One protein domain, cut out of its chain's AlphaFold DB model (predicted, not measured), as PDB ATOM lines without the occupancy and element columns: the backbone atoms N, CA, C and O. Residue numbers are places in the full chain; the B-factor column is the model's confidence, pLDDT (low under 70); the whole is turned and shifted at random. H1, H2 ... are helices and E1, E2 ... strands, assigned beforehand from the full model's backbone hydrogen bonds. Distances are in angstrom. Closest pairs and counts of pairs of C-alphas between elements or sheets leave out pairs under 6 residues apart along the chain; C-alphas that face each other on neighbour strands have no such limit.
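What this domain is: This is residues 65 to 216 and 226 to 234 of the 234 residues of an uncharacterized protein of Oryza meyeriana var. granulata (UniProt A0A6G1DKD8). A small sheet of three strands, E4, E5 and E6, stands in the middle, between a pair of helices side by side, H2 and H3, and a strongly twisted sheet of four strands, E2, E1, E7 and E3. H2 packs on the small sheet through E4, H3 packs on H2, and the short H1 only grazes the small sheet. The 161 printed residues, with three named helices and seven named strands in the order H1 E1 E2 E3 E4 H2 E5 E6 H3 E7, are mixed, helices and strands, with under half of them in named elements; both sheets are mixed. The whole is compact and rounded, with a radius of gyration of the C-alphas of 15.1 A and spans of 39 by 35 by 32 A.

How they stand to each other: The largest sheet runs E2, residues 121 to 125; E1, residues 106 to 110; E7, residues 230 to 233; E3, residues 134 to 137. E1 and E2 are an antiparallel hairpin, with N 108 and O 123 2.8 A apart, within hydrogen-bond range. E1 and E7 are antiparallel, with N 109 and O 231 at 2.8 A, and E7 and E3 are parallel, with N 135 and O 230 at 2.9 A. E3 meets E4, residues 140 to 146, only through their tight link, while the closest C-alphas of E4 and E7, those of Leu 140 and Leu 233, are 5.9 A apart. E4 is parallel to E5, residues 178 to 183, with N 180 and O 142 at 2.9 A. E5 and E6, residues 186 to 188, are an antiparallel hairpin, with N 188 and O 181 at 2.8 A. E4, H2, residues 153 to 169, and E5 form a strand-helix-strand unit, two parallel neighbour strands with a helix between, whose crossover is right-handed. H2 is on this sheet; its closest C-alphas with E4 are those of Val 159 and Ser 144, 6.9 A. H2 touches H3, residues 193 to 203, at a shallow tilt of 6 degrees, the same way, closest at the C-alphas of Ala 164 and Thr 202, 6.3 A. H1, residues 78 to 81, is too short for an O i to N i+4 pair; every such pair is within hydrogen-bond range in H3, and 10 of 13 in H2.

Where its parts are: H1 begins at C-alpha 78, (1.770, -27.339, 41.451). H2 is 23.6 A long, with a kink of 37 degrees near residue 160; E4 is 17.8 A, E5 16.8 A and H3 15.5 A. E7 ends at C-alpha 233, (3.914, -26.162, 26.972).

The domain as a whole: The two C-alphas farthest apart, those of Gly 90 and Ser 226, are 44.5 A apart. Residues 217 to 225 are not printed, and C-alphas 216 and 226 are 15.3 A apart across the cut. The link from H1 to E1 is long, with 24 residues. Mean pLDDT of the printed part is 84.5; residues 72 to 76, 140 to 141, 214 to 216, 226 to 229 and 234 are under 70.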
ATOM      1  N   LEU A  65      -3.309 -33.317  37.987       89.62
ATOM      2  CA  LEU A  65      -3.317 -32.876  39.376       89.62
ATOM      3  C   LEU A  65      -3.804 -31.429  39.441       89.62
ATOM      4  O   LEU A  65      -3.584 -30.653  38.513       89.62
ATOM      5  N   LEU A  66      -4.492 -31.061  40.519       89.38
ATOM      6  CA  LEU A  66      -5.017 -29.706  40.678       89.38
ATOM      7  C   LEU A  66      -3.872 -28.701  40.853       89.38
ATOM      8  O   LEU A  66      -2.897 -28.987  41.543       89.38
ATOM      9  N   LEU A  67      -4.010 -27.506  40.268       88.38
ATOM     10  CA  LEU A  67      -3.105 -26.389  40.572       88.38
ATOM     11  C   LEU A  67      -3.285 -25.906  42.018       88.38
ATOM     12  O   LEU A  67      -2.325 -25.446  42.632       88.38
ATOM     13  N   LYS A  68      -4.512 -26.026  42.543       87.44
ATOM     14  CA  LYS A  68      -4.892 -25.717  43.924       87.44
ATOM     15  C   LYS A  68      -5.659 -26.888  44.532       87.44
ATOM     16  O   LYS A  68      -6.800 -27.135  44.136       87.44
ATOM     17  N   ASP A  69      -5.072 -27.556  45.520       81.44
ATOM     18  CA  ASP A  69      -5.762 -28.557  46.338       81.44
ATOM     19  C   ASP A  69      -6.225 -27.927  47.661       81.44
ATOM     20  O   ASP A  69      -5.421 -27.426  48.437       81.44
ATOM     21  N   THR A  70      -7.533 -27.918  47.921       76.31
ATOM     22  CA  THR A  70      -8.114 -27.352  49.154       76.31
ATOM     23  C   THR A  70      -8.100 -28.317  50.334       76.31
ATOM     24  O   THR A  70      -8.447 -27.923  51.447       76.31
ATOM     25  N   ARG A  71      -7.747 -29.587  50.105       72.25
ATOM     26  CA  ARG A  71      -7.631 -30.597  51.168       72.25
ATOM     27  C   ARG A  71      -6.351 -30.415  51.970       72.25
ATOM     28  O   ARG A  71      -6.309 -30.792  53.138       72.25
ATOM     29  N   GLU A  72      -5.332 -29.826  51.355       64.56
ATOM     30  CA  GLU A  72      -4.089 -29.465  52.017       64.56
ATOM     31  C   GLU A  72      -4.221 -28.042  52.573       64.56
ATOM     32  O   GLU A  72      -4.505 -27.084  51.862       64.56
ATOM     33  N   TRP A  73      -4.092 -27.913  53.895       53.78
ATOM     34  CA  TRP A  73      -4.332 -26.664  54.632       53.78
ATOM     35  C   TRP A  73      -3.210 -25.630  54.455       53.78
ATOM     36  O   TRP A  73      -3.310 -24.513  54.958       53.78
ATOM     37  N   ALA A  74      -2.145 -25.999  53.751       50.81
ATOM     38  CA  ALA A  74      -0.999 -25.164  53.465       50.81
ATOM     39  C   ALA A  74      -0.692 -25.272  51.974       50.81
ATOM     40  O   ALA A  74      -0.685 -26.379  51.464       50.81
ATOM     41  N   GLU A  75      -0.502 -24.118  51.336       57.22
ATOM     42  CA  GLU A  75       0.279 -23.753  50.136       57.22
ATOM     43  C   GLU A  75       0.954 -24.838  49.258       57.22
ATOM     44  O   GLU A  75       2.013 -24.593  48.680       57.22
ATOM     45  N   THR A  76       0.364 -26.020  49.093       61.78
ATOM     46  CA  THR A  76       0.856 -27.052  48.186       61.78
ATOM     47  C   THR A  76       0.314 -26.748  46.796       61.78
ATOM     48  O   THR A  76      -0.777 -27.163  46.405       61.78
ATOM     49  N   TRP A  77       1.063 -25.925  46.073       71.25
ATOM     50  CA  TRP A  77       0.777 -25.538  44.695       71.25
ATOM     51  C   TRP A  77       1.487 -26.480  43.719       71.25
ATOM     52  O   TRP A  77       2.388 -27.225  44.094       71.25
ATOM     53  N   PHE A  78       1.153 -26.427  42.427       74.62
ATOM     54  CA  PHE A  78       1.770 -27.339  41.451       74.62
ATOM     55  C   PHE A  78       3.312 -27.304  41.449       74.62
ATOM     56  O   PHE A  78       3.959 -28.327  41.222       74.62
ATOM     57  N   ILE A  79       3.909 -26.139  41.734       70.31
ATOM     58  CA  ILE A  79       5.366 -25.976  41.793       70.31
ATOM     59  C   ILE A  79       5.969 -26.732  42.986       70.31
ATOM     60  O   ILE A  79       7.072 -27.247  42.861       70.31
ATOM     61  N   SER A  80       5.255 -26.867  44.110       70.94
ATOM     62  CA  SER A  80       5.779 -27.554  45.300       70.94
ATOM     63  C   SER A  80       5.714 -29.079  45.205       70.94
ATOM     64  O   SER A  80       6.352 -29.771  45.992       70.94
ATOM     65  N   THR A  81       4.940 -29.615  44.260       75.75
ATOM     66  CA  THR A  81       4.762 -31.066  44.063       75.75
ATOM     67  C   THR A  81       5.761 -31.697  43.094       75.75
ATOM     68  O   THR A  81       5.743 -32.912  42.900       75.75
ATOM     69  N   LEU A  82       6.601 -30.888  42.449       81.38
ATOM     70  CA  LEU A  82       7.585 -31.342  41.473       81.38
ATOM     71  C   LEU A  82       8.995 -31.092  42.001       81.38
ATOM     72  O   LEU A  82       9.244 -30.078  42.648       81.38
ATOM     73  N   ASP A  83       9.913 -32.005  41.687       81.94
ATOM     74  CA  ASP A  83      11.317 -31.855  42.059       81.94
ATOM     75  C   ASP A  83      11.919 -30.656  41.324       81.94
ATOM     76  O   ASP A  83      12.043 -30.642  40.093       81.94
ATOM     77  N   ASP A  84      12.275 -29.639  42.098       81.06
ATOM     78  CA  ASP A  84      12.871 -28.410  41.616       81.06
ATOM     79  C   ASP A  84      14.400 -28.468  41.631       81.06
ATOM     80  O   ASP A  84      15.042 -29.220  42.365       81.06
ATOM     81  N   THR A  85      15.002 -27.661  40.764       80.50
ATOM     82  CA  THR A  85      16.459 -27.571  40.627       80.50
ATOM     83  C   THR A  85      16.910 -26.141  40.854       80.50
ATOM     84  O   THR A  85      16.180 -25.206  40.539       80.50
ATOM     85  N   SER A  86      18.113 -25.964  41.390       79.81
ATOM     86  CA  SER A  86      18.768 -24.662  41.529       79.81
ATOM     87  C   SER A  86      19.977 -24.652  40.598       79.81
ATOM     88  O   SER A  86      20.874 -25.483  40.743       79.81
ATOM     89  N   GLU A  87      19.975 -23.766  39.601       73.00
ATOM     90  CA  GLU A  87      21.041 -23.694  38.597       73.00
ATOM     91  C   GLU A  87      21.602 -22.260  38.468       73.00
ATOM     92  O   GLU A  87      20.977 -21.405  37.818       73.00
ATOM     93  N   PRO A  88      22.811 -21.969  39.003       80.31
ATOM     94  CA  PRO A  88      23.651 -22.791  39.895       80.31
ATOM     95  C   PRO A  88      23.073 -22.976  41.307       80.31
ATOM     96  O   PRO A  88      22.162 -22.261  41.708       80.31
ATOM     97  N   GLU A  89      23.649 -23.906  42.075       83.31
ATOM     98  CA  GLU A  89      23.281 -24.148  43.474       83.31
ATOM     99  C   GLU A  89      23.332 -22.857  44.314       83.31
ATOM    100  O   GLU A  89      24.294 -22.090  44.244       83.31
ATOM    101  N   GLY A  90      22.284 -22.623  45.109       82.25
ATOM    102  CA  GLY A  90      22.111 -21.416  45.924       82.25
ATOM    103  C   GLY A  90      21.246 -20.338  45.266       82.25
ATOM    104  O   GLY A  90      20.800 -19.416  45.947       82.25
ATOM    105  N   GLU A  91      20.948 -20.468  43.973       84.88
ATOM    106  CA  GLU A  91      19.980 -19.618  43.281       84.88
ATOM    107  C   GLU A  91      18.537 -20.051  43.555       84.88
ATOM    108  O   GLU A  91      18.259 -21.146  44.058       84.88
ATOM    109  N   ALA A  92      17.603 -19.182  43.167       81.88
ATOM    110  CA  ALA A  92      16.185 -19.494  43.187       81.88
ATOM    111  C   ALA A  92      15.905 -20.799  42.437       81.88
ATOM    112  O   ALA A  92      16.398 -21.025  41.331       81.88
ATOM    113  N   LYS A  93      15.105 -21.655  43.066       82.00
ATOM    114  CA  LYS A  93      14.742 -22.940  42.496       82.00
ATOM    115  C   LYS A  93      13.746 -22.765  41.353       82.00
ATOM    116  O   LYS A  93      12.843 -21.933  41.424       82.00
ATOM    117  N   ASN A  94      13.907 -23.563  40.306       81.00
ATOM    118  CA  ASN A  94      13.077 -23.523  39.114       81.00
ATOM    119  C   ASN A  94      12.802 -24.927  38.571       81.00
ATOM    120  O   ASN A  94      13.601 -25.854  38.714       81.00
ATOM    121  N   LEU A  95      11.667 -25.048  37.884       85.81
ATOM    122  CA  LEU A  95      11.278 -26.237  37.139       85.81
ATOM    123  C   LEU A  95      11.562 -26.011  35.655       85.81
ATOM    124  O   LEU A  95      11.092 -25.035  35.069       85.81
ATOM    125  N   VAL A  96      12.324 -26.915  35.042       84.88
ATOM    126  CA  VAL A  96      12.649 -26.865  33.609       84.88
ATOM    127  C   VAL A  96      11.965 -28.025  32.903       84.88
ATOM    128  O   VAL A  96      12.070 -29.171  33.341       84.88
ATOM    129  N   PHE A  97      11.299 -27.745  31.783       87.31
ATOM    130  CA  PHE A  97      10.657 -28.756  30.947       87.31
ATOM    131  C   PHE A  97      11.037 -28.563  29.473       87.31
ATOM    132  O   PHE A  97      11.015 -27.432  28.992       87.31
ATOM    133  N   PRO A  98      11.314 -29.644  28.727       90.38
ATOM    134  CA  PRO A  98      11.657 -30.971  29.237       90.38
ATOM    135  C   PRO A  98      13.038 -30.957  29.916       90.38
ATOM    136  O   PRO A  98      13.939 -30.241  29.485       90.38
ATOM    137  N   SER A  99      13.226 -31.770  30.952       85.75
ATOM    138  CA  SER A  99      14.509 -31.914  31.655       85.75
ATOM    139  C   SER A  99      14.717 -33.344  32.153       85.75
ATOM    140  O   SER A  99      13.834 -34.197  32.028       85.75
ATOM    141  N   ALA A 100      15.888 -33.618  32.733       86.00
ATOM    142  CA  ALA A 100      16.138 -34.881  33.421       86.00
ATOM    143  C   ALA A 100      15.182 -35.076  34.614       86.00
ATOM    144  O   ALA A 100      14.632 -36.165  34.764       86.00
ATOM    145  N   ALA A 101      14.907 -34.014  35.387       83.12
ATOM    146  CA  ALA A 101      13.955 -34.039  36.502       83.12
ATOM    147  C   ALA A 101      12.531 -34.387  36.034       83.12
ATOM    148  O   ALA A 101      11.825 -35.172  36.663       83.12
ATOM    149  N   SER A 102      12.126 -33.901  34.855       87.69
ATOM    150  CA  SER A 102      10.842 -34.276  34.260       87.69
ATOM    151  C   SER A 102      10.875 -35.591  33.474       87.69
ATOM    152  O   SER A 102       9.869 -35.939  32.862       87.69
ATOM    153  N   ALA A 103      11.977 -36.349  33.462       90.31
ATOM    154  CA  ALA A 103      12.162 -37.535  32.611       90.31
ATOM    155  C   ALA A 103      11.842 -37.272  31.119       90.31
ATOM    156  O   ALA A 103      11.248 -38.103  30.427       90.31
ATOM    157  N   GLY A 104      12.184 -36.074  30.634       91.12
ATOM    158  CA  GLY A 104      11.918 -35.627  29.265       91.12
ATOM    159  C   GLY A 104      10.464 -35.224  28.984       91.12
ATOM    160  O   GLY A 104      10.130 -34.943  27.832       91.12
ATOM    161  N   ARG A 105       9.593 -35.186  30.000       92.56
ATOM    162  CA  ARG A 105       8.178 -34.813  29.856       92.56
ATOM    163  C   ARG A 105       7.998 -33.297  29.759       92.56
ATOM    164  O   ARG A 105       8.738 -32.527  30.372       92.56
ATOM    165  N   LEU A 106       6.987 -32.900  28.998       93.12
ATOM    166  CA  LEU A 106       6.481 -31.541  28.853       93.12
ATOM    167  C   LEU A 106       5.415 -31.242  29.908       93.12
ATOM    168  O   LEU A 106       4.776 -32.160  30.429       93.12
ATOM    169  N   LEU A 107       5.186 -29.955  30.161       91.94
ATOM    170  CA  LEU A 107       4.151 -29.482  31.072       91.94
ATOM    171  C   LEU A 107       2.819 -29.333  30.332       91.94
ATOM    172  O   LEU A 107       2.706 -28.549  29.394       91.94
ATOM    173  N   CYS A 108       1.803 -30.074  30.754       91.75
ATOM    174  CA  CYS A 108       0.431 -29.941  30.278       91.75
ATOM    175  C   CYS A 108      -0.372 -29.108  31.276       91.75
ATOM    176  O   CYS A 108      -0.264 -29.324  32.479       91.75
ATOM    177  N   MET A 109      -1.204 -28.196  30.787       90.62
ATOM    178  CA  MET A 109      -2.071 -27.339  31.588       90.62
ATOM    179  C   MET A 109      -3.496 -27.368  31.061       90.62
ATOM    180  O   MET A 109      -3.740 -27.148  29.877       90.62
ATOM    181  N   SER A 110      -4.436 -27.579  31.969       91.38
ATOM    182  CA  SER A 110      -5.865 -27.396  31.753       91.38
ATOM    183  C   SER A 110      -6.318 -26.287  32.689       91.38
ATOM    184  O   SER A 110      -6.419 -26.498  33.893       91.38
ATOM    185  N   ALA A 111      -6.511 -25.081  32.161       90.94
ATOM    186  CA  ALA A 111      -6.741 -23.898  32.987       90.94
ATOM    187  C   ALA A 111      -7.986 -23.100  32.553       90.94
ATOM    188  O   ALA A 111      -7.866 -21.965  32.088       90.94
ATOM    189  N   PRO A 112      -9.200 -23.676  32.663       89.56
ATOM    190  CA  PRO A 112     -10.433 -23.019  32.227       89.56
ATOM    191  C   PRO A 112     -10.894 -21.867  33.138       89.56
ATOM    192  O   PRO A 112     -11.792 -21.111  32.763       89.56
ATOM    193  N   SER A 113     -10.343 -21.733  34.348       90.00
ATOM    194  CA  SER A 113     -10.876 -20.848  35.384       90.00
ATOM    195  C   SER A 113      -9.944 -19.690  35.746       90.00
ATOM    196  O   SER A 113      -8.765 -19.860  36.047       90.00
ATOM    197  N   ARG A 114     -10.516 -18.483  35.805       91.50
ATOM    198  CA  ARG A 114      -9.849 -17.248  36.267       91.50
ATOM    199  C   ARG A 114     -10.246 -16.825  37.682       91.50
ATOM    200  O   ARG A 114      -9.782 -15.796  38.157       91.50
ATOM    201  N   ARG A 115     -11.185 -17.548  38.297       90.56
ATOM    202  CA  ARG A 115     -11.840 -17.165  39.564       90.56
ATOM    203  C   ARG A 115     -11.885 -18.291  40.593       90.56
ATOM    204  O   ARG A 115     -12.461 -18.125  41.658       90.56
ATOM    205  N   ASP A 116     -11.409 -19.466  40.207       89.81
ATOM    206  CA  ASP A 116     -11.463 -20.671  41.017       89.81
ATOM    207  C   ASP A 116     -10.315 -21.586  40.593       89.81
ATOM    208  O   ASP A 116     -10.435 -22.315  39.604       89.81
ATOM    209  N   GLY A 117      -9.193 -21.500  41.309       88.38
ATOM    210  CA  GLY A 117      -7.983 -22.265  41.004       88.38
ATOM    211  C   GLY A 117      -8.138 -23.776  41.179       88.38
ATOM    212  O   GLY A 117      -7.370 -24.535  40.597       88.38
ATOM    213  N   THR A 118      -9.168 -24.236  41.904       88.31
ATOM    214  CA  THR A 118      -9.451 -25.676  42.074       88.31
ATOM    215  C   THR A 118      -9.968 -26.329  40.792       88.31
ATOM    216  O   THR A 118     -10.004 -27.550  40.678       88.31
ATOM    217  N   LYS A 119     -10.359 -25.516  39.803       91.25
ATOM    218  CA  LYS A 119     -10.797 -25.962  38.474       91.25
ATOM    219  C   LYS A 119      -9.674 -26.009  37.445       91.25
ATOM    220  O   LYS A 119      -9.931 -26.374  36.299       91.25
ATOM    221  N   ASN A 120      -8.464 -25.614  37.829       91.38
ATOM    222  CA  ASN A 120      -7.298 -25.671  36.965       91.38
ATOM    223  C   ASN A 120      -6.405 -26.835  37.392       91.38
ATOM    224  O   ASN A 120      -6.291 -27.152  38.575       91.38
ATOM    225  N   ALA A 121      -5.773 -27.474  36.418       91.75
ATOM    226  CA  ALA A 121      -4.978 -28.671  36.607       91.75
ATOM    227  C   ALA A 121      -3.740 -28.674  35.708       91.75
ATOM    228  O   ALA A 121      -3.690 -28.006  34.672       91.75
ATOM    229  N   TYR A 122      -2.758 -29.481  36.087       91.81
ATOM    230  CA  TYR A 122      -1.540 -29.715  35.330       91.81
ATOM    231  C   TYR A 122      -1.235 -31.213  35.239       91.81
ATOM    232  O   TYR A 122      -1.696 -32.002  36.058       91.81
ATOM    233  N   ALA A 123      -0.452 -31.604  34.239       92.25
ATOM    234  CA  ALA A 123       0.072 -32.959  34.089       92.25
ATOM    235  C   ALA A 123       1.456 -32.915  33.430       92.25
ATOM    236  O   ALA A 123       1.853 -31.895  32.865       92.25
ATOM    237  N   LEU A 124       2.177 -34.035  33.455       92.56
ATOM    238  CA  LEU A 124       3.415 -34.213  32.701       92.56
ATOM    239  C   LEU A 124       3.223 -35.302  31.647       92.56
ATOM    240  O   LEU A 124       2.759 -36.392  31.973       92.56
ATOM    241  N   ALA A 125       3.614 -35.031  30.401       93.81
ATOM    242  CA  ALA A 125       3.480 -35.990  29.303       93.81
ATOM    243  C   ALA A 125       4.669 -35.945  28.339       93.81
ATOM    244  O   ALA A 125       5.275 -34.893  28.128       93.81
ATOM    245  N   TRP A 126       5.007 -37.081  27.733       94.06
ATOM    246  CA  TRP A 126       6.022 -37.126  26.680       94.06
ATOM    247  C   TRP A 126       5.485 -36.541  25.377       94.06
ATOM    248  O   TRP A 126       4.305 -36.673  25.068       94.06
ATOM    249  N   SER A 127       6.354 -35.902  24.589       91.94
ATOM    250  CA  SER A 127       5.944 -35.197  23.366       91.94
ATOM    251  C   SER A 127       5.314 -36.088  22.291       91.94
ATOM    252  O   SER A 127       4.591 -35.584  21.437       91.94
ATOM    253  N   ASP A 128       5.612 -37.383  22.308       91.75
ATOM    254  CA  ASP A 128       5.073 -38.422  21.425       91.75
ATOM    255  C   ASP A 128       3.821 -39.117  21.995       91.75
ATOM    256  O   ASP A 128       3.129 -39.826  21.268       91.75
ATOM    257  N   ALA A 129       3.482 -38.859  23.260       93.56
ATOM    258  CA  ALA A 129       2.346 -39.441  23.973       93.56
ATOM    259  C   ALA A 129       1.526 -38.360  24.707       93.56
ATOM    260  O   ALA A 129       1.208 -38.487  25.889       93.56
ATOM    261  N   LEU A 130       1.205 -37.263  24.011       92.38
ATOM    262  CA  LEU A 130       0.379 -36.181  24.562       92.38
ATOM    263  C   LEU A 130      -1.055 -36.659  24.837       92.38
ATOM    264  O   LEU A 130      -1.579 -37.367  23.976       92.38
ATOM    265  N   PRO A 131      -1.699 -36.244  25.950       91.50
ATOM    266  CA  PRO A 131      -3.101 -36.552  26.254       91.50
ATOM    267  C   PRO A 131      -4.048 -36.196  25.107       91.50
ATOM    268  O   PRO A 131      -3.793 -35.257  24.349       91.50
ATOM    269  N   ASP A 132      -5.168 -36.905  25.000       86.56
ATOM    270  CA  ASP A 132      -6.176 -36.588  23.989       86.56
ATOM    271  C   ASP A 132      -6.738 -35.175  24.195       86.56
ATOM    272  O   ASP A 132      -6.973 -34.728  25.317       86.56
ATOM    273  N   GLY A 133      -6.927 -34.447  23.091       84.75
ATOM    274  CA  GLY A 133      -7.368 -33.048  23.124       84.75
ATOM    275  C   GLY A 133      -6.297 -32.050  23.586       84.75
ATOM    276  O   GLY A 133      -6.602 -30.864  23.722       84.75
ATOM    277  N   ALA A 134      -5.058 -32.499  23.813       88.19
ATOM    278  CA  ALA A 134      -3.952 -31.627  24.175       88.19
ATOM    279  C   ALA A 134      -3.264 -31.029  22.942       88.19
ATOM    280  O   ALA A 134      -2.942 -31.724  21.978       88.19
ATOM    281  N   GLU A 135      -2.986 -29.729  22.993       87.31
ATOM    282  CA  GLU A 135      -2.316 -29.017  21.909       87.31
ATOM    283  C   GLU A 135      -0.914 -28.558  22.317       87.31
ATOM    284  O   GLU A 135      -0.753 -27.813  23.285       87.31
ATOM    285  N   LEU A 136       0.110 -28.947  21.550       88.25
ATOM    286  CA  LEU A 136       1.476 -28.477  21.772       88.25
ATOM    287  C   LEU A 136       1.650 -27.028  21.320       88.25
ATOM    288  O   LEU A 136       1.735 -26.727  20.129       88.25
ATOM    289  N   ARG A 137       1.817 -26.136  22.290       85.00
ATOM    290  CA  ARG A 137       2.072 -24.720  22.073       85.00
ATOM    291  C   ARG A 137       3.531 -24.419  22.402       85.00
ATOM    292  O   ARG A 137       3.938 -24.441  23.563       85.00
ATOM    293  N   ARG A 138       4.301 -24.080  21.370       82.56
ATOM    294  CA  ARG A 138       5.731 -23.750  21.476       82.56
ATOM    295  C   ARG A 138       5.967 -22.325  21.962       82.56
ATOM    296  O   ARG A 138       5.113 -21.453  21.779       82.56
ATOM    297  N   GLY A 139       7.143 -22.077  22.520       75.88
ATOM    298  CA  GLY A 139       7.589 -20.729  22.867       75.88
ATOM    299  C   GLY A 139       7.064 -20.254  24.216       75.88
ATOM    300  O   GLY A 139       7.044 -19.050  24.469       75.88
ATOM    301  N   LEU A 140       6.631 -21.177  25.077       67.25
ATOM    302  CA  LEU A 140       6.450 -20.826  26.473       67.25
ATOM    303  C   LEU A 140       7.806 -20.912  27.169       67.25
ATOM    304  O   LEU A 140       8.402 -21.980  27.200       67.25
ATOM    305  N   ALA A 141       8.269 -19.809  27.751       69.50
ATOM    306  CA  ALA A 141       9.492 -19.827  28.555       69.50
ATOM    307  C   ALA A 141       9.284 -19.349  29.998       69.50
ATOM    308  O   ALA A 141      10.243 -19.335  30.763       69.50
ATOM    309  N   TYR A 142       8.055 -18.994  30.390       87.50
ATOM    310  CA  TYR A 142       7.780 -18.593  31.762       87.50
ATOM    311  C   TYR A 142       6.393 -19.019  32.240       87.50
ATOM    312  O   TYR A 142       5.374 -18.687  31.628       87.50
ATOM    313  N   VAL A 143       6.385 -19.734  33.364       89.69
ATOM    314  CA  VAL A 143       5.200 -20.069  34.151       89.69
ATOM    315  C   VAL A 143       5.442 -19.561  35.562       89.69
ATOM    316  O   VAL A 143       6.425 -19.947  36.190       89.69
ATOM    317  N   SER A 144       4.536 -18.737  36.069       89.00
ATOM    318  CA  SER A 144       4.506 -18.333  37.470       89.00
ATOM    319  C   SER A 144       3.263 -18.895  38.140       89.00
ATOM    320  O   SER A 144       2.162 -18.732  37.623       89.00
ATOM    321  N   GLU A 145       3.451 -19.497  39.309       87.00
ATOM    322  CA  GLU A 145       2.412 -19.709  40.315       87.00
ATOM    323  C   GLU A 145       2.889 -19.090  41.620       87.00
ATOM    324  O   GLU A 145       4.069 -19.182  41.964       87.00
ATOM    325  N   THR A 146       1.991 -18.410  42.316       84.12
ATOM    326  CA  THR A 146       2.330 -17.661  43.523       84.12
ATOM    327  C   THR A 146       1.096 -17.488  44.401       84.12
ATOM    328  O   THR A 146      -0.028 -17.357  43.914       84.12
ATOM    329  N   ALA A 147       1.304 -17.455  45.717       82.56
ATOM    330  CA  ALA A 147       0.274 -17.060  46.678       82.56
ATOM    331  C   ALA A 147       0.019 -15.539  46.668       82.56
ATOM    332  O   ALA A 147      -0.978 -15.062  47.205       82.56
ATOM    333  N   TYR A 148       0.904 -14.771  46.039       85.44
ATOM    334  CA  TYR A 148       0.860 -13.318  46.004       85.44
ATOM    335  C   TYR A 148       0.381 -12.789  44.653       85.44
ATOM    336  O   TYR A 148       0.675 -13.366  43.610       85.44
ATOM    337  N   ASP A 149      -0.334 -11.666  44.652       85.50
ATOM    338  CA  ASP A 149      -0.816 -11.066  43.410       85.50
ATOM    339  C   ASP A 149       0.327 -10.447  42.575       85.50
ATOM    340  O   ASP A 149       1.271  -9.872  43.113       85.50
ATOM    341  N   HIS A 150       0.222 -10.503  41.242       88.62
ATOM    342  CA  HIS A 150       1.201  -9.896  40.321       88.62
ATOM    343  C   HIS A 150       1.040  -8.379  40.130       88.62
ATOM    344  O   HIS A 150       1.732  -7.785  39.299       88.62
ATOM    345  N   SER A 151       0.097  -7.740  40.824       89.19
ATOM    346  CA  SER A 151      -0.151  -6.295  40.707       89.19
ATOM    347  C   SER A 151       0.693  -5.487  41.693       89.19
ATOM    348  O   SER A 151       1.073  -4.348  41.414       89.19
ATOM    349  N   ASN A 152       1.040  -6.093  42.825       92.38
ATOM    350  CA  ASN A 152       1.932  -5.531  43.812       92.38
ATOM    351  C   ASN A 152       3.387  -5.638  43.337       92.38
ATOM    352  O   ASN A 152       3.849  -6.686  42.889       92.38
ATOM    353  N   LEU A 153       4.121  -4.535  43.477       89.94
ATOM    354  CA  LEU A 153       5.512  -4.426  43.050       89.94
ATOM    355  C   LEU A 153       6.416  -5.476  43.711       89.94
ATOM    356  O   LEU A 153       7.157  -6.166  43.019       89.94
ATOM    357  N   TRP A 154       6.346  -5.614  45.034       89.50
ATOM    358  CA  TRP A 154       7.213  -6.521  45.788       89.50
ATOM    359  C   TRP A 154       6.914  -7.981  45.474       89.50
ATOM    360  O   TRP A 154       7.833  -8.777  45.293       89.50
ATOM    361  N   HIS A 155       5.629  -8.305  45.350       89.75
ATOM    362  CA  HIS A 155       5.176  -9.637  44.977       89.75
ATOM    363  C   HIS A 155       5.605 -10.001  43.554       89.75
ATOM    364  O   HIS A 155       6.145 -11.073  43.328       89.75
ATOM    365  N   GLY A 156       5.423  -9.109  42.580       88.38
ATOM    366  CA  GLY A 156       5.827  -9.404  41.207       88.38
ATOM    367  C   GLY A 156       7.342  -9.478  41.023       88.38
ATOM    368  O   GLY A 156       7.827 -10.327  40.277       88.38
ATOM    369  N   ILE A 157       8.108  -8.643  41.735       90.69
ATOM    370  CA  ILE A 157       9.575  -8.676  41.692       90.69
ATOM    371  C   ILE A 157      10.113 -10.014  42.217       90.69
ATOM    372  O   ILE A 157      11.045 -10.553  41.616       90.69
ATOM    373  N   SER A 158       9.536 -10.580  43.284       86.81
ATOM    374  CA  SER A 158      10.009 -11.859  43.838       86.81
ATOM    375  C   SER A 158       9.847 -13.031  42.864       86.81
ATOM    376  O   SER A 158      10.624 -13.980  42.920       86.81
ATOM    377  N   VAL A 159       8.898 -12.937  41.929       86.81
ATOM    378  CA  VAL A 159       8.663 -13.951  40.893       86.81
ATOM    379  C   VAL A 159       9.449 -13.654  39.601       86.81
ATOM    380  O   VAL A 159       9.864 -14.580  38.897       86.81
ATOM    381  N   LEU A 160       9.695 -12.380  39.270       89.69
ATOM    382  CA  LEU A 160      10.433 -11.987  38.059       89.69
ATOM    383  C   LEU A 160      11.958 -12.047  38.209       89.69
ATOM    384  O   LEU A 160      12.628 -12.447  37.258       89.69
ATOM    385  N   ILE A 161      12.525 -11.669  39.363       89.75
ATOM    386  CA  ILE A 161      13.988 -11.648  39.562       89.75
ATOM    387  C   ILE A 161      14.632 -13.020  39.314       89.75
ATOM    388  O   ILE A 161      15.619 -13.059  38.575       89.75
ATOM    389  N   PRO A 162      14.104 -14.142  39.851       87.31
ATOM    390  CA  PRO A 162      14.627 -15.476  39.554       87.31
ATOM    391  C   PRO A 162      14.752 -15.749  38.054       87.31
ATOM    392  O   PRO A 162      15.801 -16.179  37.571       87.31
ATOM    393  N   PHE A 163      13.701 -15.422  37.300       87.88
ATOM    394  CA  PHE A 163      13.681 -15.605  35.857       87.88
ATOM    395  C   PHE A 163      14.639 -14.660  35.133       87.88
ATOM    396  O   PHE A 163      15.353 -15.105  34.239       87.88
ATOM    397  N   ALA A 164      14.710 -13.387  35.526       89.62
ATOM    398  CA  ALA A 164      15.643 -12.427  34.943       89.62
ATOM    399  C   ALA A 164      17.103 -12.867  35.141       89.62
ATOM    400  O   ALA A 164      17.903 -12.835  34.202       89.62
ATOM    401  N   SER A 165      17.425 -13.344  36.345       87.69
ATOM    402  CA  SER A 165      18.742 -13.873  36.701       87.69
ATOM    403  C   SER A 165      19.094 -15.099  35.849       87.69
ATOM    404  O   SER A 165      20.143 -15.139  35.199       87.69
ATOM    405  N   TRP A 166      18.174 -16.065  35.751       86.69
ATOM    406  CA  TRP A 166      18.330 -17.241  34.889       86.69
ATOM    407  C   TRP A 166      18.464 -16.877  33.400       86.69
ATOM    408  O   TRP A 166      19.333 -17.414  32.706       86.69
ATOM    409  N   HIS A 167      17.649 -15.942  32.904       87.06
ATOM    410  CA  HIS A 167      17.662 -15.483  31.514       87.06
ATOM    411  C   HIS A 167      19.023 -14.885  31.144       87.06
ATOM    412  O   HIS A 167      19.608 -15.265  30.124       87.06
ATOM    413  N   ALA A 168      19.558 -14.008  31.998       88.81
ATOM    414  CA  ALA A 168      20.864 -13.387  31.804       88.81
ATOM    415  C   ALA A 168      21.993 -14.432  31.777       88.81
ATOM    416  O   ALA A 168      22.795 -14.454  30.841       88.81
ATOM    417  N   ARG A 169      22.019 -15.357  32.748       86.00
ATOM    418  CA  ARG A 169      23.030 -16.433  32.806       86.00
ATOM    419  C   ARG A 169      22.953 -17.392  31.622       86.00
ATOM    420  O   ARG A 169      23.979 -17.875  31.151       86.00
ATOM    421  N   SER A 170      21.753 -17.619  31.096       83.44
ATOM    422  CA  SER A 170      21.518 -18.449  29.909       83.44
ATOM    423  C   SER A 170      21.911 -17.755  28.593       83.44
ATOM    424  O   SER A 170      21.613 -18.261  27.505       83.44
ATOM    425  N   GLY A 171      22.559 -16.585  28.662       87.69
ATOM    426  CA  GLY A 171      22.978 -15.796  27.503       87.69
ATOM    427  C   GLY A 171      21.806 -15.154  26.764       87.69
ATOM    428  O   GLY A 171      21.848 -15.034  25.540       87.69
ATOM    429  N   CYS A 172      20.734 -14.825  27.488       88.06
ATOM    430  CA  CYS A 172      19.520 -14.190  26.972       88.06
ATOM    431  C   CYS A 172      18.836 -14.959  25.823       88.06
ATOM    432  O   CYS A 172      18.123 -14.384  24.995       88.06
ATOM    433  N   ARG A 173      19.068 -16.278  25.742       80.50
ATOM    434  CA  ARG A 173      18.573 -17.133  24.648       80.50
ATOM    435  C   ARG A 173      17.075 -17.400  24.743       80.50
ATOM    436  O   ARG A 173      16.399 -17.493  23.723       80.50
ATOM    437  N   ALA A 174      16.562 -17.540  25.960       76.50
ATOM    438  CA  ALA A 174      15.163 -17.852  26.203       76.50
ATOM    439  C   ALA A 174      14.309 -16.585  26.133       76.50
ATOM    440  O   ALA A 174      14.240 -15.831  27.098       76.50
ATOM    441  N   ARG A 175      13.652 -16.349  24.997       85.12
ATOM    442  CA  ARG A 175      12.688 -15.255  24.824       85.12
ATOM    443  C   ARG A 175      11.275 -15.833  24.866       85.12
ATOM    444  O   ARG A 175      10.898 -16.507  23.905       85.12
ATOM    445  N   PRO A 176      10.517 -15.647  25.962       85.88
ATOM    446  CA  PRO A 176       9.173 -16.194  26.054       85.88
ATOM    447  C   PRO A 176       8.293 -15.539  24.993       85.88
ATOM    448  O   PRO A 176       8.086 -14.333  25.016       85.88
ATOM    449  N   ALA A 177       7.760 -16.337  24.070       87.19
ATOM    450  CA  ALA A 177       6.697 -15.874  23.184       87.19
ATOM    451  C   ALA A 177       5.365 -15.781  23.935       87.19
ATOM    452  O   ALA A 177       4.453 -15.093  23.493       87.19
ATOM    453  N   ARG A 178       5.240 -16.524  25.044       88.81
ATOM    454  CA  ARG A 178       4.072 -16.539  25.918       88.81
ATOM    455  C   ARG A 178       4.493 -16.634  27.381       88.81
ATOM    456  O   ARG A 178       5.467 -17.316  27.713       88.81
ATOM    457  N   TRP A 179       3.712 -15.982  28.225       92.19
ATOM    458  CA  TRP A 179       3.831 -15.969  29.676       92.19
ATOM    459  C   TRP A 179       2.581 -16.596  30.270       92.19
ATOM    460  O   TRP A 179       1.472 -16.270  29.863       92.19
ATOM    461  N   VAL A 180       2.739 -17.493  31.231       91.88
ATOM    462  CA  VAL A 180       1.611 -18.098  31.943       91.88
ATOM    463  C   VAL A 180       1.685 -17.663  33.391       91.88
ATOM    464  O   VAL A 180       2.687 -17.902  34.059       91.88
ATOM    465  N   LEU A 181       0.630 -17.008  33.865       92.75
ATOM    466  CA  LEU A 181       0.584 -16.426  35.197       92.75
ATOM    467  C   LEU A 181      -0.582 -17.021  35.973       92.75
ATOM    468  O   LEU A 181      -1.724 -16.979  35.509       92.75
ATOM    469  N   PHE A 182      -0.291 -17.519  37.166       91.38
ATOM    470  CA  PHE A 182      -1.279 -18.011  38.105       91.38
ATOM    471  C   PHE A 182      -1.094 -17.389  39.478       91.38
ATOM    472  O   PHE A 182       0.025 -17.235  39.967       91.38
ATOM    473  N   HIS A 183      -2.213 -17.059  40.109       90.00
ATOM    474  CA  HIS A 183      -2.248 -16.623  41.498       90.00
ATOM    475  C   HIS A 183      -3.328 -17.414  42.220       90.00
ATOM    476  O   HIS A 183      -4.496 -17.372  41.828       90.00
ATOM    477  N   HIS A 184      -2.925 -18.170  43.237       87.44
ATOM    478  CA  HIS A 184      -3.757 -19.189  43.876       87.44
ATOM    479  C   HIS A 184      -4.361 -20.195  42.882       87.44
ATOM    480  O   HIS A 184      -5.548 -20.532  42.973       87.44
ATOM    481  N   GLY A 185      -3.578 -20.644  41.902       88.62
ATOM    482  CA  GLY A 185      -4.038 -21.543  40.845       88.62
ATOM    483  C   GLY A 185      -4.979 -20.898  39.829       88.62
ATOM    484  O   GLY A 185      -5.427 -21.587  38.919       88.62
ATOM    485  N   GLU A 186      -5.320 -19.611  39.943       91.19
ATOM    486  CA  GLU A 186      -6.213 -18.906  39.015       91.19
ATOM    487  C   GLU A 186      -5.432 -18.209  37.909       91.19
ATOM    488  O   GLU A 186      -4.472 -17.495  38.188       91.19
ATOM    489  N   VAL A 187      -5.890 -18.332  36.661       92.31
ATOM    490  CA  VAL A 187      -5.254 -17.662  35.517       92.31
ATOM    491  C   VAL A 187      -5.290 -16.139  35.688       92.31
ATOM    492  O   VAL A 187      -6.355 -15.544  35.902       92.31
ATOM    493  N   ARG A 188      -4.129 -15.500  35.521       93.19
ATOM    494  CA  ARG A 188      -3.949 -14.045  35.480       93.19
ATOM    495  C   ARG A 188      -3.570 -13.596  34.073       93.19
ATOM    496  O   ARG A 188      -2.894 -14.301  33.338       93.19
ATOM    497  N   LEU A 189      -4.046 -12.410  33.699       92.38
ATOM    498  CA  LEU A 189      -3.911 -11.861  32.341       92.38
ATOM    499  C   LEU A 189      -2.797 -10.825  32.215       92.38
ATOM    500  O   LEU A 189      -2.630 -10.225  31.159       92.38
ATOM    501  N   GLY A 190      -2.067 -10.580  33.295       92.38
ATOM    502  CA  GLY A 190      -1.058  -9.543  33.330       92.38
ATOM    503  C   GLY A 190      -0.434  -9.397  34.702       92.38
ATOM    504  O   GLY A 190      -0.876  -9.999  35.683       92.38
ATOM    505  N   MET A 191       0.588  -8.554  34.728       93.19
ATOM    506  CA  MET A 191       1.208  -8.012  35.927       93.19
ATOM    507  C   MET A 191       0.908  -6.509  35.998       93.19
ATOM    508  O   MET A 191       0.217  -5.961  35.134       93.19
ATOM    509  N   SER A 192       1.423  -5.818  37.014       94.31
ATOM    510  CA  SER A 192       1.382  -4.351  37.018       94.31
ATOM    511  C   SER A 192       2.103  -3.770  35.786       94.31
ATOM    512  O   SER A 192       3.067  -4.373  35.311       94.31
ATOM    513  N   PRO A 193       1.714  -2.582  35.279       95.56
ATOM    514  CA  PRO A 193       2.353  -1.983  34.100       95.56
ATOM    515  C   PRO A 193       3.873  -1.821  34.233       95.56
ATOM    516  O   PRO A 193       4.616  -1.986  33.266       95.56
ATOM    517  N   TRP A 194       4.343  -1.529  35.448       95.00
ATOM    518  CA  TRP A 194       5.768  -1.416  35.736       95.00
ATOM    519  C   TRP A 194       6.477  -2.772  35.625       95.00
ATOM    520  O   TRP A 194       7.532  -2.860  35.004       95.00
ATOM    521  N   LEU A 195       5.881  -3.837  36.173       94.69
ATOM    522  CA  LEU A 195       6.426  -5.197  36.095       94.69
ATOM    523  C   LEU A 195       6.419  -5.728  34.662       94.69
ATOM    524  O   LEU A 195       7.399  -6.335  34.240       94.69
ATOM    525  N   THR A 196       5.359  -5.445  33.902       95.56
ATOM    526  CA  THR A 196       5.296  -5.732  32.465       95.56
ATOM    527  C   THR A 196       6.457  -5.058  31.735       95.56
ATOM    528  O   THR A 196       7.230  -5.735  31.065       95.56
ATOM    529  N   SER A 197       6.664  -3.755  31.958       95.94
ATOM    530  CA  SER A 197       7.778  -3.012  31.346       95.94
ATOM    531  C   SER A 197       9.142  -3.606  31.719       95.94
ATOM    532  O   SER A 197      10.040  -3.688  30.883       95.94
ATOM    533  N   LEU A 198       9.307  -4.052  32.970       94.25
ATOM    534  CA  LEU A 198      10.531  -4.709  33.427       94.25
ATOM    535  C   LEU A 198      10.751  -6.067  32.740       94.25
ATOM    536  O   LEU A 198      11.871  -6.357  32.317       94.25
ATOM    537  N   ALA A 199       9.712  -6.896  32.621       94.19
ATOM    538  CA  ALA A 199       9.781  -8.188  31.937       94.19
ATOM    539  C   ALA A 199      10.151  -8.025  30.452       94.19
ATOM    540  O   ALA A 199      11.013  -8.745  29.936       94.19
ATOM    541  N   GLU A 200       9.561  -7.033  29.786       95.12
ATOM    542  CA  GLU A 200       9.849  -6.700  28.389       95.12
ATOM    543  C   GLU A 200      11.271  -6.173  28.213       95.12
ATOM    544  O   GLU A 200      11.999  -6.636  27.337       95.12
ATOM    545  N   ALA A 201      11.720  -5.273  29.093       94.06
ATOM    546  CA  ALA A 201      13.095  -4.781  29.086       94.06
ATOM    547  C   ALA A 201      14.117  -5.902  29.347       94.06
ATOM    548  O   ALA A 201      15.181  -5.924  28.731       94.06
ATOM    549  N   THR A 202      13.786  -6.850  30.230       92.50
ATOM    550  CA  THR A 202      14.651  -7.993  30.568       92.50
ATOM    551  C   THR A 202      14.804  -8.956  29.395       92.50
ATOM    552  O   THR A 202      15.901  -9.444  29.138       92.50
ATOM    553  N   THR A 203      13.709  -9.252  28.692       91.75
ATOM    554  CA  THR A 203      13.683 -10.286  27.642       91.75
ATOM    555  C   THR A 203      13.853  -9.738  26.225       91.75
ATOM    556  O   THR A 203      14.153 -10.496  25.296       91.75
ATOM    557  N   GLY A 204      13.673  -8.428  26.047       92.12
ATOM    558  CA  GLY A 204      13.690  -7.748  24.754       92.12
ATOM    559  C   GLY A 204      12.500  -8.092  23.856       92.12
ATOM    560  O   GLY A 204      12.604  -7.928  22.640       92.12
ATOM    561  N   VAL A 205      11.406  -8.619  24.416       91.94
ATOM    562  CA  VAL A 205      10.178  -8.987  23.691       91.94
ATOM    563  C   VAL A 205       8.942  -8.553  24.470       91.94
ATOM    564  O   VAL A 205       8.989  -8.468  25.691       91.94
ATOM    565  N   GLU A 206       7.842  -8.298  23.760       93.69
ATOM    566  CA  GLU A 206       6.541  -7.972  24.358       93.69
ATOM    567  C   GLU A 206       6.039  -9.103  25.270       93.69
ATOM    568  O   GLU A 206       6.150 -10.293  24.942       93.69
ATOM    569  N   MET A 207       5.452  -8.742  26.415       92.50
ATOM    570  CA  MET A 207       4.924  -9.712  27.370       92.50
ATOM    571  C   MET A 207       3.517 -10.168  26.967       92.50
ATOM    572  O   MET A 207       2.505  -9.649  27.437       92.50
ATOM    573  N   VAL A 208       3.441 -11.207  26.134       92.56
ATOM    574  CA  VAL A 208       2.160 -11.811  25.738       92.56
ATOM    575  C   VAL A 208       1.719 -12.855  26.765       92.56
ATOM    576  O   VAL A 208       2.329 -13.919  26.884       92.56
ATOM    577  N   VAL A 209       0.644 -12.578  27.506       91.94
ATOM    578  CA  VAL A 209       0.119 -13.494  28.533       91.94
ATOM    579  C   VAL A 209      -0.900 -14.470  27.945       91.94
ATOM    580  O   VAL A 209      -1.846 -14.087  27.261       91.94
ATOM    581  N   GLU A 210      -0.710 -15.754  28.228       90.31
ATOM    582  CA  GLU A 210      -1.580 -16.844  27.812       90.31
ATOM    583  C   GLU A 210      -2.911 -16.786  28.574       90.31
ATOM    584  O   GLU A 210      -2.971 -16.928  29.794       90.31
ATOM    585  N   SER A 211      -3.996 -16.584  27.825       87.44
ATOM    586  CA  SER A 211      -5.332 -16.363  28.379       87.44
ATOM    587  C   SER A 211      -6.109 -17.663  28.634       87.44
ATOM    588  O   SER A 211      -7.146 -17.632  29.309       87.44
ATOM    589  N   PHE A 212      -5.628 -18.774  28.056       84.25
ATOM    590  CA  PHE A 212      -6.268 -20.096  28.022       84.25
ATOM    591  C   PHE A 212      -7.691 -20.117  27.434       84.25
ATOM    592  O   PHE A 212      -8.398 -21.115  27.563       84.25
ATOM    593  N   ASN A 213      -8.107 -19.066  26.719       75.12
ATOM    594  CA  ASN A 213      -9.403 -19.045  26.050       75.12
ATOM    595  C   ASN A 213      -9.434 -19.992  24.841       75.12
ATOM    596  O   ASN A 213      -8.495 -20.052  24.044       75.12
ATOM    597  N   ALA A 214     -10.567 -20.677  24.664       57.44
ATOM    598  CA  ALA A 214     -10.822 -21.551  23.515       57.44
ATOM    599  C   ALA A 214     -10.885 -20.789  22.174       57.44
ATOM    600  O   ALA A 214     -10.703 -21.380  21.116       57.44
ATOM    601  N   SER A 215     -11.134 -19.476  22.213       49.31
ATOM    602  CA  SER A 215     -11.223 -18.600  21.039       49.31
ATOM    603  C   SER A 215      -9.870 -18.162  20.470       49.31
ATOM    604  O   SER A 215      -9.838 -17.631  19.365       49.31
ATOM    605  N   ASP A 216      -8.758 -18.403  21.173       51.72
ATOM    606  CA  ASP A 216      -7.403 -18.021  20.729       51.72
ATOM    607  C   ASP A 216      -6.805 -19.039  19.730       51.72
ATOM    608  O   ASP A 216      -5.585 -19.172  19.587       51.72
ATOM    609  N   SER A 226     -17.498 -30.224  24.604       37.75
ATOM    610  CA  SER A 226     -16.565 -29.396  25.369       37.75
ATOM    611  C   SER A 226     -15.877 -30.209  26.466       37.75
ATOM    612  O   SER A 226     -16.280 -30.165  27.628       37.75
ATOM    613  N   ALA A 227     -14.838 -30.952  26.091       39.31
ATOM    614  CA  ALA A 227     -13.784 -31.334  27.015       39.31
ATOM    615  C   ALA A 227     -13.026 -30.060  27.443       39.31
ATOM    616  O   ALA A 227     -12.904 -29.124  26.645       39.31
ATOM    617  N   PRO A 228     -12.533 -29.976  28.690       56.50
ATOM    618  CA  PRO A 228     -11.647 -28.889  29.081       56.50
ATOM    619  C   PRO A 228     -10.390 -28.954  28.199       56.50
ATOM    620  O   PRO A 228      -9.677 -29.952  28.202       56.50
ATOM    621  N   TRP A 229     -10.159 -27.924  27.382       59.34
ATOM    622  CA  TRP A 229      -9.024 -27.874  26.458       59.34
ATOM    623  C   TRP A 229      -7.698 -27.878  27.230       59.34
ATOM    624  O   TRP A 229      -7.529 -27.115  28.183       59.34
ATOM    625  N   ILE A 230      -6.750 -28.712  26.794       74.12
ATOM    626  CA  ILE A 230      -5.433 -28.868  27.423       74.12
ATOM    627  C   ILE A 230      -4.372 -28.220  26.526       74.12
ATOM    628  O   ILE A 230      -4.294 -28.498  25.330       74.12
ATOM    629  N   LYS A 231      -3.504 -27.385  27.099       75.19
ATOM    630  CA  LYS A 231      -2.320 -26.840  26.420       75.19
ATOM    631  C   LYS A 231      -1.073 -27.544  26.923       75.19
ATOM    632  O   LYS A 231      -0.837 -27.607  28.123       75.19
ATOM    633  N   VAL A 232      -0.249 -28.031  26.009       71.44
ATOM    634  CA  VAL A 232       1.077 -28.574  26.311       71.44
ATOM    635  C   VAL A 232       2.106 -27.508  26.011       71.44
ATOM    636  O   VAL A 232       2.103 -26.902  24.942       71.44
ATOM    637  N   LEU A 233       2.983 -27.266  26.966       71.81
ATOM    638  CA  LEU A 233       3.914 -26.162  26.972       71.81
ATOM    639  C   LEU A 233       5.325 -26.704  26.764       71.81
ATOM    640  O   LEU A 233       5.745 -27.658  27.425       71.81
ATOM    641  N   LYS A 234       6.014 -26.114  25.788       67.12
ATOM    642  CA  LYS A 234       7.377 -26.455  25.384       67.12
ATOM    643  C   LYS A 234       8.152 -25.211  24.975       67.12
ATOM    644  O   LYS A 234       7.547 -24.315  24.327       67.12
TER     645      LYS A 234